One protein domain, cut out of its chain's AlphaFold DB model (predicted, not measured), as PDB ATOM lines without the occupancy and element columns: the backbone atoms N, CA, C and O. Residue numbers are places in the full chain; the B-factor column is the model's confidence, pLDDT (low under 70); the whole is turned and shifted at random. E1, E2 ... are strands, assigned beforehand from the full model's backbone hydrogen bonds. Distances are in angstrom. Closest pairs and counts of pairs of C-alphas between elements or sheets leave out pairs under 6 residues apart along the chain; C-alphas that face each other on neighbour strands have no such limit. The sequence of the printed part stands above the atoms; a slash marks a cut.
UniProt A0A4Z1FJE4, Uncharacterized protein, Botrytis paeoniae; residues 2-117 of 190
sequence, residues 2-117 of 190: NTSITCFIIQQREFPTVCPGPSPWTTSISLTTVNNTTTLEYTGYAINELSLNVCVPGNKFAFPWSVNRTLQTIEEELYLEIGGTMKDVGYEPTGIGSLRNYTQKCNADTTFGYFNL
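Overview. This is residues 2 to 117 of the 190 residues of an uncharacterized protein of Botrytis paeoniae (UniProt A0A4Z1FJE4). What shape do these atoms make? They make one long, twisted sheet of five antiparallel strands with no named helix over it, the longest strand E5 running between E6 and E4, with E1 and E2 at the edges. Residues 11 to 24 cross from one edge, E1, to the other, E2, and the tiny E3 meets E4 at one end of the sheet. What are the counts and size? The printed part has 116 residues and six named strands, E1 to E6 in order along the chain; the sheet's order is E1 E6 E5 E4 E2, and the class is all strand. It is a rod of 63 by 28 by 28 A, only just loose and close to extended, with a radius of gyration of the C-alphas of 19.8 A.

Arrangement. Which strands are next to E5, residues 72 to 88? It forms hairpins with E4, residues 45 to 56, at 162 degrees, and with E6, residues 102 to 112, at 160 degrees. N 53 and O 81 are 2.8 A apart, and N 80 and O 104 are 2.8 A apart, both within hydrogen-bond range. E4, E5 and E6 form a meander, each strand the antiparallel neighbour of the one before. What are the edges? E1, residues 2 to 10, is antiparallel to E6 at 163 degrees, with N 6 and O 107 within hydrogen-bond range at 2.9 A. E2, residues 25 to 32, is antiparallel to E4 at 171 degrees, with N 29 and O 52 within hydrogen-bond range at 2.8 A. Where is E3, residues 38 to 40? It is in no sheet and meets E4 only at a point, where the C-alphas of Thr 39 and Ala 46 face each other at 4.6 A; it is apart from E5.

Along the chain. How long are the strands? From first to last C-alpha E5 spans 50.5 A, E6 32.2 A, E4 31.4 A, E1 26.0 A and E2 23.3 A. E4 bends by 67 degrees at residue 48. Where are the anchor points? E1 begins at C-alpha 2, (56.625, 54.998, 32.777), E5 ends at C-alpha 88, (25.823, 25.121, 20.543), and E6 ends at C-alpha 112, (55.079, 60.958, 35.697).

Size, cuts and confidence. How far does it reach? The two C-alphas farthest apart, those of Arg 69 and Gly 90, are 63.2 A apart. Which links are long? Those from E1 to E2, E4 to E5 and E5 to E6 are long, and the printed part has no cut. Where is confidence low? The model's pLDDT is under 70 at residues 32 to 48, 64 to 69, 85 to 100 and 116.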
ATOM      1  N   ASN A   2      56.513  56.456  32.780       70.75
ATOM      2  CA  ASN A   2      56.625  54.998  32.777       70.75
ATOM      3  C   ASN A   2      55.329  54.424  33.341       70.75
ATOM      4  O   ASN A   2      54.894  54.886  34.394       70.75
ATOM      5  N   THR A   3      54.735  53.458  32.651       72.62
ATOM      6  CA  THR A   3      53.472  52.837  33.051       72.62
ATOM      7  C   THR A   3      53.629  51.326  33.031       72.62
ATOM      8  O   THR A   3      54.087  50.765  32.037       72.62
ATOM      9  N   SER A   4      53.231  50.672  34.118       79.38
ATOM     10  CA  SER A   4      53.130  49.216  34.216       79.38
ATOM     11  C   SER A   4      51.692  48.806  34.494       79.38
ATOM     12  O   SER A   4      51.014  49.440  35.295       79.38
ATOM     13  N   ILE A   5      51.233  47.736  33.845       82.19
ATOM     14  CA  ILE A   5      49.867  47.222  33.979       82.19
ATOM     15  C   ILE A   5      49.935  45.766  34.429       82.19
ATOM     16  O   ILE A   5      50.683  44.964  33.864       82.19
ATOM     17  N   THR A   6      49.127  45.413  35.424       83.31
ATOM     18  CA  THR A   6      48.953  44.035  35.893       83.31
ATOM     19  C   THR A   6      47.472  43.684  35.901       83.31
ATOM     20  O   THR A   6      46.652  44.475  36.353       83.31
ATOM     21  N   CYS A   7      47.106  42.514  35.379       83.19
ATOM     22  CA  CYS A   7      45.712  42.083  35.296       83.19
ATOM     23  C   CYS A   7      45.546  40.651  35.797       83.19
ATOM     24  O   CYS A   7      46.338  39.769  35.459       83.19
ATOM     25  N   PHE A   8      44.466  40.406  36.534       85.19
ATOM     26  CA  PHE A   8      44.153  39.118  37.140       85.19
ATOM     27  C   PHE A   8      42.696  38.753  36.882       85.19
ATOM     28  O   PHE A   8      41.804  39.598  36.969       85.19
ATOM     29  N   ILE A   9      42.456  37.483  36.564       85.38
ATOM     30  CA  ILE A   9      41.098  36.944  36.479       85.38
ATOM     31  C   ILE A   9      40.588  36.788  37.908       85.38
ATOM     32  O   ILE A   9      41.245  36.152  38.734       85.38
ATOM     33  N   ILE A  10      39.427  37.366  38.178       88.06
ATOM     34  CA  ILE A  10      38.774  37.342  39.485       88.06
ATOM     35  C   ILE A  10      37.443  36.602  39.382       88.06
ATOM     36  O   ILE A  10      36.930  36.343  38.291       88.06
ATOM     37  N   GLN A  11      36.875  36.220  40.522       88.19
ATOM     38  CA  GLN A  11      35.552  35.604  40.524       88.19
ATOM     39  C   GLN A  11      34.484  36.658  40.225       88.19
ATOM     40  O   GLN A  11      34.609  37.804  40.639       88.19
ATOM     41  N   GLN A  12      33.385  36.263  39.580       86.81
ATOM     42  CA  GLN A  12      32.315  37.199  39.217       86.81
ATOM     43  C   GLN A  12      31.755  37.980  40.418       86.81
ATOM     44  O   GLN A  12      31.491  39.171  40.329       86.81
ATOM     45  N   ARG A  13      31.655  37.329  41.582       89.62
ATOM     46  CA  ARG A  13      31.214  37.960  42.838       89.62
ATOM     47  C   ARG A  13      32.147  39.056  43.370       89.62
ATOM     48  O   ARG A  13      31.767  39.757  44.298       89.62
ATOM     49  N   GLU A  14      33.365  39.152  42.845       91.56
ATOM     50  CA  GLU A  14      34.332  40.197  43.191       91.56
ATOM     51  C   GLU A  14      34.172  41.439  42.300       91.56
ATOM     52  O   GLU A  14      34.787  42.467  42.581       91.56
ATOM     53  N   PHE A  15      33.334  41.382  41.254       92.25
ATOM     54  CA  PHE A  15      32.948  42.582  40.521       92.25
ATOM     55  C   PHE A  15      32.139  43.519  41.441       92.25
ATOM     56  O   PHE A  15      31.188  43.066  42.089       92.25
ATOM     57  N   PRO A  16      32.469  44.821  41.516       92.31
ATOM     58  CA  PRO A  16      31.766  45.744  42.397       92.31
ATOM     59  C   PRO A  16      30.304  45.931  41.976       92.31
ATOM     60  O   PRO A  16      30.022  46.378  40.866       92.31
ATOM     61  N   THR A  17      29.359  45.670  42.884       91.00
ATOM     62  CA  THR A  17      27.934  45.981  42.656       91.00
ATOM     63  C   THR A  17      27.688  47.485  42.552       91.00
ATOM     64  O   THR A  17      26.833  47.930  41.791       91.00
ATOM     65  N   VAL A  18      28.463  48.273  43.298       93.38
ATOM     66  CA  VAL A  18      28.550  49.729  43.181       93.38
ATOM     67  C   VAL A  18      30.012  50.075  42.957       93.38
ATOM     68  O   VAL A  18      30.868  49.697  43.757       93.38
ATOM     69  N   CYS A  19      30.302  50.785  41.867       91.38
ATOM     70  CA  CYS A  19      31.670  51.165  41.553       91.38
ATOM     71  C   CYS A  19      32.209  52.133  42.630       91.38
ATOM     72  O   CYS A  19      31.557  53.148  42.888       91.38
ATOM     73  N   PRO A  20      33.339  51.841  43.303       93.50
ATOM     74  CA  PRO A  20      33.802  52.647  44.432       93.50
ATOM     75  C   PRO A  20      34.255  54.061  44.037       93.50
ATOM     76  O   PRO A  20      34.799  54.277  42.961       93.50
ATOM     77  N   GLY A  21      34.122  55.024  44.950       89.19
ATOM     78  CA  GLY A  21      34.645  56.388  44.789       89.19
ATOM     79  C   GLY A  21      33.563  57.471  44.705       89.19
ATOM     80  O   GLY A  21      32.377  57.163  44.599       89.19
ATOM     81  N   PRO A  22      33.949  58.758  44.792       88.88
ATOM     82  CA  PRO A  22      32.996  59.870  44.827       88.88
ATOM     83  C   PRO A  22      32.392  60.198  43.452       88.88
ATOM     84  O   PRO A  22      31.305  60.768  43.387       88.88
ATOM     85  N   SER A  23      33.074  59.867  42.349       85.62
ATOM     86  CA  SER A  23      32.519  59.992  40.997       85.62
ATOM     87  C   SER A  23      33.170  58.983  40.043       85.62
ATOM     88  O   SER A  23      33.975  59.362  39.185       85.62
ATOM     89  N   PRO A  24      32.871  57.686  40.204       89.06
ATOM     90  CA  PRO A  24      33.471  56.643  39.386       89.06
ATOM     91  C   PRO A  24      33.063  56.778  37.917       89.06
ATOM     92  O   PRO A  24      32.042  57.395  37.566       89.06
ATOM     93  N   TRP A  25      33.852  56.163  37.039       86.31
ATOM     94  CA  TRP A  25      33.460  55.966  35.649       86.31
ATOM     95  C   TRP A  25      32.958  54.537  35.457       86.31
ATOM     96  O   TRP A  25      33.617  53.572  35.824       86.31
ATOM     97  N   THR A  26      31.768  54.407  34.884       88.69
ATOM     98  CA  THR A  26      31.128  53.117  34.634       88.69
ATOM     99  C   THR A  26      30.493  53.125  33.258       88.69
ATOM    100  O   THR A  26      29.909  54.136  32.858       88.69
ATOM    101  N   THR A  27      30.538  51.998  32.561       86.44
ATOM    102  CA  THR A  27      29.755  51.785  31.342       86.44
ATOM    103  C   THR A  27      29.234  50.356  31.308       86.44
ATOM    104  O   THR A  27      29.883  49.441  31.813       86.44
ATOM    105  N   SER A  28      28.046  50.177  30.746       85.19
ATOM    106  CA  SER A  28      27.438  48.871  30.537       85.19
ATOM    107  C   SER A  28      26.882  48.824  29.126       85.19
ATOM    108  O   SER A  28      26.167  49.733  28.697       85.19
ATOM    109  N   ILE A  29      27.255  47.784  28.393       83.31
ATOM    110  CA  ILE A  29      26.787  47.525  27.039       83.31
ATOM    111  C   ILE A  29      26.183  46.129  27.059       83.31
ATOM    112  O   ILE A  29      26.880  45.158  27.335       83.31
ATOM    113  N   SER A  30      24.893  46.032  26.753       81.44
ATOM    114  CA  SER A  30      24.227  44.757  26.504       81.44
ATOM    115  C   SER A  30      23.839  44.687  25.035       81.44
ATOM    116  O   SER A  30      23.174  45.577  24.502       81.44
ATOM    117  N   LEU A  31      24.308  43.638  24.375       73.88
ATOM    118  CA  LEU A  31      23.989  43.297  23.003       73.88
ATOM    119  C   LEU A  31      23.011  42.130  23.045       73.88
ATOM    120  O   LEU A  31      23.382  40.981  23.300       73.88
ATOM    121  N   THR A  32      21.750  42.455  22.783       66.06
ATOM    122  CA  THR A  32      20.688  41.481  22.545       66.06
ATOM    123  C   THR A  32      20.426  41.414  21.051       66.06
ATOM    124  O   THR A  32      20.446  42.418  20.336       66.06
ATOM    125  N   THR A  33      20.237  40.205  20.541       60.34
ATOM    126  CA  THR A  33      19.989  40.019  19.114       60.34
ATOM    127  C   THR A  33      18.506  40.233  18.844       60.34
ATOM    128  O   THR A  33      17.658  39.690  19.545       60.34
ATOM    129  N   VAL A  34      18.176  41.010  17.808       56.62
ATOM    130  CA  VAL A  34      16.791  41.420  17.490       56.62
ATOM    131  C   VAL A  34      15.861  40.216  17.228       56.62
ATOM    132  O   VAL A  34      14.650  40.354  17.332       56.62
ATOM    133  N   ASN A  35      16.420  39.020  16.974       54.91
ATOM    134  CA  ASN A  35      15.683  37.780  16.696       54.91
ATOM    135  C   ASN A  35      16.162  36.542  17.500       54.91
ATOM    136  O   ASN A  35      15.874  35.421  17.091       54.91
ATOM    137  N   ASN A  36      16.903  36.692  18.611       51.75
ATOM    138  CA  ASN A  36      17.501  35.567  19.373       51.75
ATOM    139  C   ASN A  36      18.445  34.639  18.569       51.75
ATOM    140  O   ASN A  36      18.751  33.533  19.011       51.75
ATOM    141  N   THR A  37      18.909  35.057  17.388       50.25
ATOM    142  CA  THR A  37      19.745  34.234  16.503       50.25
ATOM    143  C   THR A  37      20.732  35.092  15.704       50.25
ATOM    144  O   THR A  37      20.637  35.167  14.478       50.25
ATOM    145  N   THR A  38      21.713  35.744  16.339       48.62
ATOM    146  CA  THR A  38      22.972  35.970  15.603       48.62
ATOM    147  C   THR A  38      23.770  34.683  15.680       48.62
ATOM    148  O   THR A  38      24.574  34.465  16.587       48.62
ATOM    149  N   THR A  39      23.508  33.795  14.730       50.44
ATOM    150  CA  THR A  39      24.498  32.809  14.325       50.44
ATOM    151  C   THR A  39      25.592  33.598  13.620       50.44
ATOM    152  O   THR A  39      25.412  34.031  12.481       50.44
ATOM    153  N   LEU A  40      26.717  33.848  14.294       51.16
ATOM    154  CA  LEU A  40      27.932  34.187  13.560       51.16
ATOM    155  C   LEU A  40      28.317  32.907  12.818       51.16
ATOM    156  O   LEU A  40      28.967  32.015  13.363       51.16
ATOM    157  N   GLU A  41      27.836  32.822  11.577       47.06
ATOM    158  CA  GLU A  41      27.927  31.678  10.657       47.06
ATOM    159  C   GLU A  41      29.375  31.201  10.449       47.06
ATOM    160  O   GLU A  41      29.621  30.088  10.002       47.06
ATOM    161  N   TYR A  42      30.344  32.018  10.865       43.91
ATOM    162  CA  TYR A  42      31.767  31.722  10.825       43.91
ATOM    163  C   TYR A  42      32.260  30.738  11.902       43.91
ATOM    164  O   TYR A  42      33.392  30.271  11.808       43.91
ATOM    165  N   THR A  43      31.471  30.422  12.940       53.31
ATOM    166  CA  THR A  43      31.961  29.586  14.064       53.31
ATOM    167  C   THR A  43      30.988  28.528  14.594       53.31
ATOM    168  O   THR A  43      31.372  27.757  15.467       53.31
ATOM    169  N   GLY A  44      29.752  28.446  14.089       54.88
ATOM    170  CA  GLY A  44      28.773  27.443  14.546       54.88
ATOM    171  C   GLY A  44      28.159  27.704  15.933       54.88
ATOM    172  O   GLY A  44      27.414  26.866  16.434       54.88
ATOM    173  N   TYR A  45      28.419  28.866  16.544       56.56
ATOM    174  CA  TYR A  45      27.840  29.260  17.834       56.56
ATOM    175  C   TYR A  45      26.702  30.274  17.659       56.56
ATOM    176  O   TYR A  45      26.834  31.257  16.922       56.56
ATOM    177  N   ALA A  46      25.599  30.074  18.388       59.53
ATOM    178  CA  ALA A  46      24.577  31.100  18.579       59.53
ATOM    179  C   ALA A  46      24.892  31.901  19.849       59.53
ATOM    180  O   ALA A  46      24.942  31.345  20.951       59.53
ATOM    181  N   ILE A  47      25.109  33.208  19.687       62.38
ATOM    182  CA  ILE A  47      25.226  34.152  20.802       62.38
ATOM    183  C   ILE A  47      23.840  34.748  21.021       62.38
ATOM    184  O   ILE A  47      23.324  35.442  20.147       62.38
ATOM    185  N   ASN A  48      23.232  34.460  22.169       63.03
ATOM    186  CA  ASN A  48      21.893  34.968  22.479       63.03
ATOM    187  C   ASN A  48      21.968  36.340  23.156       63.03
ATOM    188  O   ASN A  48      21.195  37.241  22.834       63.03
ATOM    189  N   GLU A  49      22.937  36.493  24.060       70.56
ATOM    190  CA  GLU A  49      23.153  37.690  24.861       70.56
ATOM    191  C   GLU A  49      24.648  37.831  25.160       70.56
ATOM    192  O   GLU A  49      25.304  36.856  25.550       70.56
ATOM    193  N   LEU A  50      25.176  39.038  24.955       76.62
ATOM    194  CA  LEU A  50      26.522  39.439  25.353       76.62
ATOM    195  C   LEU A  50      26.422  40.733  26.152       76.62
ATOM    196  O   LEU A  50      25.836  41.711  25.695       76.62
ATOM    197  N   SER A  51      27.029  40.749  27.327       82.56
ATOM    198  CA  SER A  51      27.087  41.904  28.213       82.56
ATOM    199  C   SER A  51      28.535  42.248  28.524       82.56
ATOM    200  O   SER A  51      29.373  41.367  28.720       82.56
ATOM    201  N   LEU A  52      28.818  43.543  28.550       84.94
ATOM    202  CA  LEU A  52      30.091  44.126  28.927       84.94
ATOM    203  C   LEU A  52      29.815  45.171  29.999       84.94
ATOM    204  O   LEU A  52      29.198  46.197  29.716       84.94
ATOM    205  N   ASN A  53      30.310  44.932  31.204       88.94
ATOM    206  CA  ASN A  53      30.256  45.868  32.312       88.94
ATOM    207  C   ASN A  53      31.672  46.321  32.651       88.94
ATOM    208  O   ASN A  53      32.598  45.518  32.775       88.94
ATOM    209  N   VAL A  54      31.831  47.629  32.806       89.06
ATOM    210  CA  VAL A  54      33.104  48.249  33.148       89.06
ATOM    211  C   VAL A  54      32.905  49.158  34.348       89.06
ATOM    212  O   VAL A  54      31.996  49.993  34.359       89.06
ATOM    213  N   CYS A  55      33.775  49.012  35.340       89.19
ATOM    214  CA  CYS A  55      33.838  49.875  36.511       89.19
ATOM    215  C   CYS A  55      35.273  50.353  36.719       89.19
ATOM    216  O   CYS A  55      36.198  49.553  36.841       89.19
ATOM    217  N   VAL A  56      35.440  51.669  36.789       89.19
ATOM    218  CA  VAL A  56      36.687  52.329  37.156       89.19
ATOM    219  C   VAL A  56      36.443  53.142  38.422       89.19
ATOM    220  O   VAL A  56      35.713  54.145  38.373       89.19
ATOM    221  N   PRO A  57      36.999  52.698  39.561       90.38
ATOM    222  CA  PRO A  57      36.842  53.400  40.816       90.38
ATOM    223  C   PRO A  57      37.459  54.801  40.792       90.38
ATOM    224  O   PRO A  57      38.383  55.086  40.036       90.38
ATOM    225  N   GLY A  58      36.981  55.672  41.680       85.81
ATOM    226  CA  GLY A  58      37.607  56.966  41.956       85.81
ATOM    227  C   GLY A  58      36.761  58.167  41.547       85.81
ATOM    228  O   GLY A  58      35.549  58.199  41.769       85.81
ATOM    229  N   ASN A  59      37.423  59.209  41.041       82.25
ATOM    230  CA  ASN A  59      36.787  60.458  40.637       82.25
ATOM    231  C   ASN A  59      37.219  60.847  39.224       82.25
ATOM    232  O   ASN A  59      38.279  61.436  39.039       82.25
ATOM    233  N   LYS A  60      36.359  60.591  38.238       78.12
ATOM    234  CA  LYS A  60      36.615  60.915  36.827       78.12
ATOM    235  C   LYS A  60      36.759  62.414  36.534       78.12
ATOM    236  O   LYS A  60      37.179  62.781  35.443       78.12
ATOM    237  N   PHE A  61      36.365  63.271  37.477       76.56
ATOM    238  CA  PHE A  61      36.481  64.725  37.364       76.56
ATOM    239  C   PHE A  61      37.680  65.290  38.132       76.56
ATOM    240  O   PHE A  61      37.942  66.489  38.045       76.56
ATOM    241  N   ALA A  62      38.388  64.462  38.905       72.50
ATOM    242  CA  ALA A  62      39.599  64.886  39.586       72.50
ATOM    243  C   ALA A  62      40.808  64.678  38.675       72.50
ATOM    244  O   ALA A  62      40.929  63.658  38.001       72.50
ATOM    245  N   PHE A  63      41.727  65.637  38.701       70.94
ATOM    246  CA  PHE A  63      43.048  65.429  38.136       70.94
ATOM    247  C   PHE A  63      43.859  64.568  39.108       70.94
ATOM    248  O   PHE A  63      44.003  64.957  40.270       70.94
ATOM    249  N   PRO A  64      44.381  63.410  38.671       65.62
ATOM    250  CA  PRO A  64      45.129  62.517  39.550       65.62
ATOM    251  C   PRO A  64      46.541  63.038  39.857       65.62
ATOM    252  O   PRO A  64      47.229  62.481  40.708       65.62
ATOM    253  N   TRP A  65      46.978  64.121  39.203       68.50
ATOM    254  CA  TRP A  65      48.256  64.768  39.469       68.50
ATOM    255  C   TRP A  65      48.111  66.086  40.226       68.50
ATOM    256  O   TRP A  65      47.224  66.903  39.977       68.50
ATOM    257  N   SER A  66      49.070  66.329  41.111       66.50
ATOM    258  CA  SER A  66      49.323  67.642  41.691       66.50
ATOM    259  C   SER A  66      50.260  68.456  40.795       66.50
ATOM    260  O   SER A  66      51.065  67.910  40.040       66.50
ATOM    261  N   VAL A  67      50.209  69.783  40.917       66.69
ATOM    262  CA  VAL A  67      51.094  70.715  40.183       66.69
ATOM    263  C   VAL A  67      52.524  70.735  40.766       66.69
ATOM    264  O   VAL A  67      53.338  71.595  40.433       66.69
ATOM    265  N   ASN A  68      52.849  69.805  41.668       65.94
ATOM    266  CA  ASN A  68      54.164  69.730  42.284       65.94
ATOM    267  C   ASN A  68      55.210  69.165  41.323       65.94
ATOM    268  O   ASN A  68      54.944  68.303  40.489       65.94
ATOM    269  N   ARG A  69      56.442  69.644  41.505       66.25
ATOM    270  CA  ARG A  69      57.611  69.291  40.683       66.25
ATOM    271  C   ARG A  69      58.206  67.920  40.983       66.25
ATOM    272  O   ARG A  69      59.135  67.494  40.306       66.25
ATOM    273  N   THR A  70      57.688  67.243  41.997       70.88
ATOM    274  CA  THR A  70      58.136  65.920  42.409       70.88
ATOM    275  C   THR A  70      57.653  64.859  41.431       70.88
ATOM    276  O   THR A  70      56.607  65.009  40.796       70.88
ATOM    277  N   LEU A  71      58.397  63.754  41.352       76.44
ATOM    278  CA  LEU A  71      57.880  62.529  40.755       76.44
ATOM    279  C   LEU A  71      56.594  62.134  41.471       76.44
ATOM    280  O   LEU A  71      56.504  62.203  42.699       76.44
ATOM    281  N   GLN A  72      55.606  61.746  40.685       70.38
ATOM    282  CA  GLN A  72      54.305  61.346  41.177       70.38
ATOM    283  C   GLN A  72      53.941  60.023  40.523       70.38
ATOM    284  O   GLN A  72      54.087  59.850  39.308       70.38
ATOM    285  N   THR A  73      53.486  59.095  41.353       79.38
ATOM    286  CA  THR A  73      52.972  57.801  40.922       79.38
ATOM    287  C   THR A  73      51.470  57.809  41.132       79.38
ATOM    288  O   THR A  73      51.004  58.128  42.223       79.38
ATOM    289  N   ILE A  74      50.732  57.507  40.070       78.88
ATOM    290  CA  ILE A  74      49.281  57.337  40.092       78.88
ATOM    291  C   ILE A  74      48.993  55.854  39.944       78.88
ATOM    292  O   ILE A  74      49.536  55.212  39.045       78.88
ATOM    293  N   GLU A  75      48.117  55.359  40.805       82.81
ATOM    294  CA  GLU A  75      47.566  54.012  40.747       82.81
ATOM    295  C   GLU A  75      46.118  54.110  40.257       82.81
ATOM    296  O   GLU A  75      45.323  54.891  40.792       82.81
ATOM    297  N   GLU A  76      45.777  53.344  39.224       81.56
ATOM    298  CA  GLU A  76      44.423  53.266  38.677       81.56
ATOM    299  C   GLU A  76      43.946  51.818  38.627       81.56
ATOM    300  O   GLU A  76      44.633  50.932  38.116       81.56
ATOM    301  N   GLU A  77      42.721  51.585  39.098       87.75
ATOM    302  CA  GLU A  77      42.081  50.273  39.062       87.75
ATOM    303  C   GLU A  77      40.985  50.209  37.990       87.75
ATOM    304  O   GLU A  77      40.245  51.165  37.758       87.75
ATOM    305  N   LEU A  78      40.825  49.039  37.373       88.06
ATOM    306  CA  LEU A  78      39.773  48.745  36.402       88.06
ATOM    307  C   LEU A  78      39.173  47.371  36.692       88.06
ATOM    308  O   LEU A  78      39.896  46.384  36.821       88.06
ATOM    309  N   TYR A  79      37.847  47.298  36.708       89.31
ATOM    310  CA  TYR A  79      37.081  46.060  36.761       89.31
ATOM    311  C   TYR A  79      36.330  45.881  35.446       89.31
ATOM    312  O   TYR A  79      35.623  46.782  34.985       89.31
ATOM    313  N   LEU A  80      36.475  44.699  34.863       89.25
ATOM    314  CA  LEU A  80      35.841  44.281  33.626       89.25
ATOM    315  C   LEU A  80      35.025  43.023  33.904       89.25
ATOM    316  O   LEU A  80      35.558  42.047  34.426       89.25
ATOM    317  N   GLU A  81      33.756  43.025  33.529       88.25
ATOM    318  CA  GLU A  81      32.911  41.837  33.535       88.25
ATOM    319  C   GLU A  81      32.310  41.648  32.145       88.25
ATOM    320  O   GLU A  81      31.705  42.551  31.573       88.25
ATOM    321  N   ILE A  82      32.502  40.454  31.595       84.25
ATOM    322  CA  ILE A  82      31.936  40.017  30.330       84.25
ATOM    323  C   ILE A  82      31.039  38.825  30.640       84.25
ATOM    324  O   ILE A  82      31.517  37.761  31.039       84.25
ATOM    325  N   GLY A  83      29.735  39.005  30.471       80.06
ATOM    326  CA  GLY A  83      28.749  37.941  30.613       80.06
ATOM    327  C   GLY A  83      28.216  37.533  29.252       80.06
ATOM    328  O   GLY A  83      27.989  38.387  28.396       80.06
ATOM    329  N   GLY A  84      27.975  36.246  29.036       71.06
ATOM    330  CA  GLY A  84      27.327  35.807  27.809       71.06
ATOM    331  C   GLY A  84      26.813  34.384  27.888       71.06
ATOM    332  O   GLY A  84      27.340  33.554  28.625       71.06
ATOM    333  N   THR A  85      25.776  34.099  27.107       64.81
ATOM    334  CA  THR A  85      25.275  32.734  26.926       64.81
ATOM    335  C   THR A  85      25.440  32.331  25.471       64.81
ATOM    336  O   THR A  85      24.781  32.887  24.585       64.81
ATOM    337  N   MET A  86      26.310  31.352  25.232       60.66
ATOM    338  CA  MET A  86      26.435  30.693  23.936       60.66
ATOM    339  C   MET A  86      25.710  29.355  23.967       60.66
ATOM    340  O   MET A  86      25.959  28.537  24.859       60.66
ATOM    341  N   LYS A  87      24.848  29.123  22.975       56.62
ATOM    342  CA  LYS A  87      24.247  27.812  22.731       56.62
ATOM    343  C   LYS A  87      24.894  27.192  21.494       56.62
ATOM    344  O   LYS A  87      24.981  27.828  20.447       56.62
ATOM    345  N   ASP A  88      25.350  25.955  21.646       55.28
ATOM    346  CA  ASP A  88      25.823  25.121  20.543       55.28
ATOM    347  C   ASP A  88      24.633  24.732  19.648       55.28
ATOM    348  O   ASP A  88      23.567  24.363  20.158       55.28
ATOM    349  N   VAL A  89      24.785  24.870  18.327       56.88
ATOM    350  CA  VAL A  89      23.718  24.630  17.339       56.88
ATOM    351  C   VAL A  89      23.879  23.279  16.618       56.88
ATOM    352  O   VAL A  89      23.100  22.975  15.720       56.88
ATOM    353  N   GLY A  90      24.780  22.392  17.066       50.97
ATOM    354  CA  GLY A  90      24.659  20.957  16.764       50.97
ATOM    355  C   GLY A  90      25.837  20.293  16.059       50.97
ATOM    356  O   GLY A  90      25.621  19.475  15.167       50.97
ATOM    357  N   TYR A  91      27.069  20.558  16.488       46.38
ATOM    358  CA  TYR A  91      28.196  19.673  16.179       46.38
ATOM    359  C   TYR A  91      28.821  19.225  17.498       46.38
ATOM    360  O   TYR A  91      29.068  20.071  18.347       46.38
ATOM    361  N   GLU A  92      29.022  17.913  17.701       44.75
ATOM    362  CA  GLU A  92      29.551  17.368  18.962       44.75
ATOM    363  C   GLU A  92      30.722  18.224  19.474       44.75
ATOM    364  O   GLU A  92      31.715  18.404  18.754       44.75
ATOM    365  N   PRO A  93      30.613  18.794  20.689       45.19
ATOM    366  CA  PRO A  93      31.536  19.813  21.141       45.19
ATOM    367  C   PRO A  93      32.883  19.151  21.379       45.19
ATOM    368  O   PRO A  93      33.107  18.473  22.383       45.19
ATOM    369  N   THR A  94      33.823  19.369  20.464       43.47
ATOM    370  CA  THR A  94      35.230  19.031  20.684       43.47
ATOM    371  C   THR A  94      35.833  20.056  21.650       43.47
ATOM    372  O   THR A  94      36.630  20.915  21.289       43.47
ATOM    373  N   GLY A  95      35.408  19.985  22.913       43.75
ATOM    374  CA  GLY A  95      36.097  20.564  24.067       43.75
ATOM    375  C   GLY A  95      36.023  22.081  24.264       43.75
ATOM    376  O   GLY A  95      36.643  22.571  25.207       43.75
ATOM    377  N   ILE A  96      35.285  22.839  23.449       43.75
ATOM    378  CA  ILE A  96      35.142  24.289  23.654       43.75
ATOM    379  C   ILE A  96      33.960  24.520  24.597       43.75
ATOM    380  O   ILE A  96      32.801  24.556  24.192       43.75
ATOM    381  N   GLY A  97      34.258  24.597  25.895       48.25
ATOM    382  CA  GLY A  97      33.267  24.932  26.911       48.25
ATOM    383  C   GLY A  97      32.570  26.252  26.575       48.25
ATOM    384  O   GLY A  97      33.233  27.220  26.217       48.25
ATOM    385  N   SER A  98      31.239  26.266  26.699       53.53
ATOM    386  CA  SER A  98      30.391  27.467  26.688       53.53
ATOM    387  C   SER A  98      31.129  28.644  27.338       53.53
ATOM    388  O   SER A  98      31.650  28.472  28.446       53.53
ATOM    389  N   LEU A  99      31.229  29.795  26.653       56.56
ATOM    390  CA  LEU A  99      31.837  31.005  27.220       56.56
ATOM    391  C   LEU A  99      31.223  31.246  28.604       56.56
ATOM    392  O   LEU A  99      30.035  31.529  28.725       56.56
ATOM    393  N   ARG A 100      32.028  31.061  29.653       63.84
ATOM    394  CA  ARG A 100      31.630  31.348  31.032       63.84
ATOM    395  C   ARG A 100      31.806  32.837  31.281       63.84
ATOM    396  O   ARG A 100      32.713  33.441  30.712       63.84
ATOM    397  N   ASN A 101      30.978  33.393  32.166       75.06
ATOM    398  CA  ASN A 101      31.153  34.758  32.655       75.06
ATOM    399  C   ASN A 101      32.614  34.972  33.060       75.06
ATOM    400  O   ASN A 101      33.185  34.187  33.825       75.06
ATOM    401  N   TYR A 102      33.209  36.008  32.491       82.56
ATOM    402  CA  TYR A 102      34.610  36.344  32.646       82.56
ATOM    403  C   TYR A 102      34.706  37.670  33.380       82.56
ATOM    404  O   TYR A 102      34.158  38.673  32.933       82.56
ATOM    405  N   THR A 103      35.421  37.680  34.499       86.75
ATOM    406  CA  THR A 103      35.641  38.893  35.279       86.75
ATOM    407  C   THR A 103      37.132  39.087  35.491       86.75
ATOM    408  O   THR A 103      37.858  38.150  35.825       86.75
ATOM    409  N   GLN A 104      37.603  40.310  35.281       88.56
ATOM    410  CA  GLN A 104      39.008  40.672  35.376       88.56
ATOM    411  C   GLN A 104      39.167  41.977  36.149       88.56
ATOM    412  O   GLN A 104      38.393  42.916  35.974       88.56
ATOM    413  N   LYS A 105      40.211  42.031  36.974       88.88
ATOM    414  CA  LYS A 105      40.698  43.252  37.607       88.88
ATOM    415  C   LYS A 105      42.062  43.600  37.027       88.88
ATOM    416  O   LYS A 105      42.931  42.732  36.962       88.88
ATOM    417  N   CYS A 106      42.254  44.854  36.646       85.69
ATOM    418  CA  CYS A 106      43.541  45.400  36.241       85.69
ATOM    419  C   CYS A 106      43.953  46.541  37.175       85.69
ATOM    420  O   CYS A 106      43.103  47.322  37.598       85.69
ATOM    421  N   ASN A 107      45.248  46.626  37.473       86.56
ATOM    422  CA  ASN A 107      45.876  47.750  38.156       86.56
ATOM    423  C   ASN A 107      46.954  48.351  37.253       86.56
ATOM    424  O   ASN A 107      47.757  47.609  36.669       86.56
ATOM    425  N   ALA A 108      46.960  49.672  37.134       81.44
ATOM    426  CA  ALA A 108      47.927  50.419  36.353       81.44
ATOM    427  C   ALA A 108      48.674  51.414  37.237       81.44
ATOM    428  O   ALA A 108      48.068  52.301  37.831       81.44
ATOM    429  N   ASP A 109      49.998  51.297  37.245       82.12
ATOM    430  CA  ASP A 109      50.883  52.182  37.991       82.12
ATOM    431  C   ASP A 109      51.624  53.067  36.997       82.12
ATOM    432  O   ASP A 109      52.407  52.594  36.167       82.12
ATOM    433  N   THR A 110      51.358  54.366  37.056       76.75
ATOM    434  CA  THR A 110      51.910  55.350  36.130       76.75
ATOM    435  C   THR A 110      52.747  56.367  36.880       76.75
ATOM    436  O   THR A 110      52.240  57.157  37.670       76.75
ATOM    437  N   THR A 111      54.045  56.390  36.587       77.44
ATOM    438  CA  THR A 111      54.973  57.401  37.097       77.44
ATOM    439  C   THR A 111      55.168  58.516  36.072       77.44
ATOM    440  O   THR A 111      55.623  58.288  34.939       77.44
ATOM    441  N   PHE A 112      54.877  59.745  36.485       74.25
ATOM    442  CA  PHE A 112      55.079  60.958  35.697       74.25
ATOM    443  C   PHE A 112      55.866  62.011  36.488       74.25
ATOM    444  O   PHE A 112      56.051  61.929  37.702       74.25
ATOM    445  N   GLY A 113      56.389  62.988  35.756       72.88
ATOM    446  CA  GLY A 113      57.215  64.061  36.287       72.88
ATOM    447  C   GLY A 113      57.741  64.947  35.166       72.88
ATOM    448  O   GLY A 113      57.431  64.741  33.990       72.88
ATOM    449  N   TYR A 114      58.549  65.929  35.540       71.50
ATOM    450  CA  TYR A 114      59.157  66.865  34.601       71.50
ATOM    451  C   TYR A 114      60.304  66.196  33.843       71.50
ATOM    452  O   TYR A 114      60.963  65.309  34.371       71.50
ATOM    453  N   PHE A 115      60.547  66.609  32.604       73.50
ATOM    454  CA  PHE A 115      61.657  66.127  31.784       73.50
ATOM    455  C   PHE A 115      62.173  67.253  30.887       73.50
ATOM    456  O   PHE A 115      61.471  68.234  30.639       73.50
ATOM    457  N   ASN A 116      63.403  67.114  30.391       69.81
ATOM    458  CA  ASN A 116      63.969  68.086  29.459       69.81
ATOM    459  C   ASN A 116      63.350  67.922  28.070       69.81
ATOM    460  O   ASN A 116      63.359  66.823  27.510       69.81
ATOM    461  N   LEU A 117      62.852  69.024  27.508       72.56
ATOM    462  CA  LEU A 117      62.340  69.047  26.142       72.56
ATOM    463  C   LEU A 117      63.461  68.743  25.131       72.56
ATOM    464  O   LEU A 117      64.623  69.076  25.387       72.56
TER     465      LEU A 117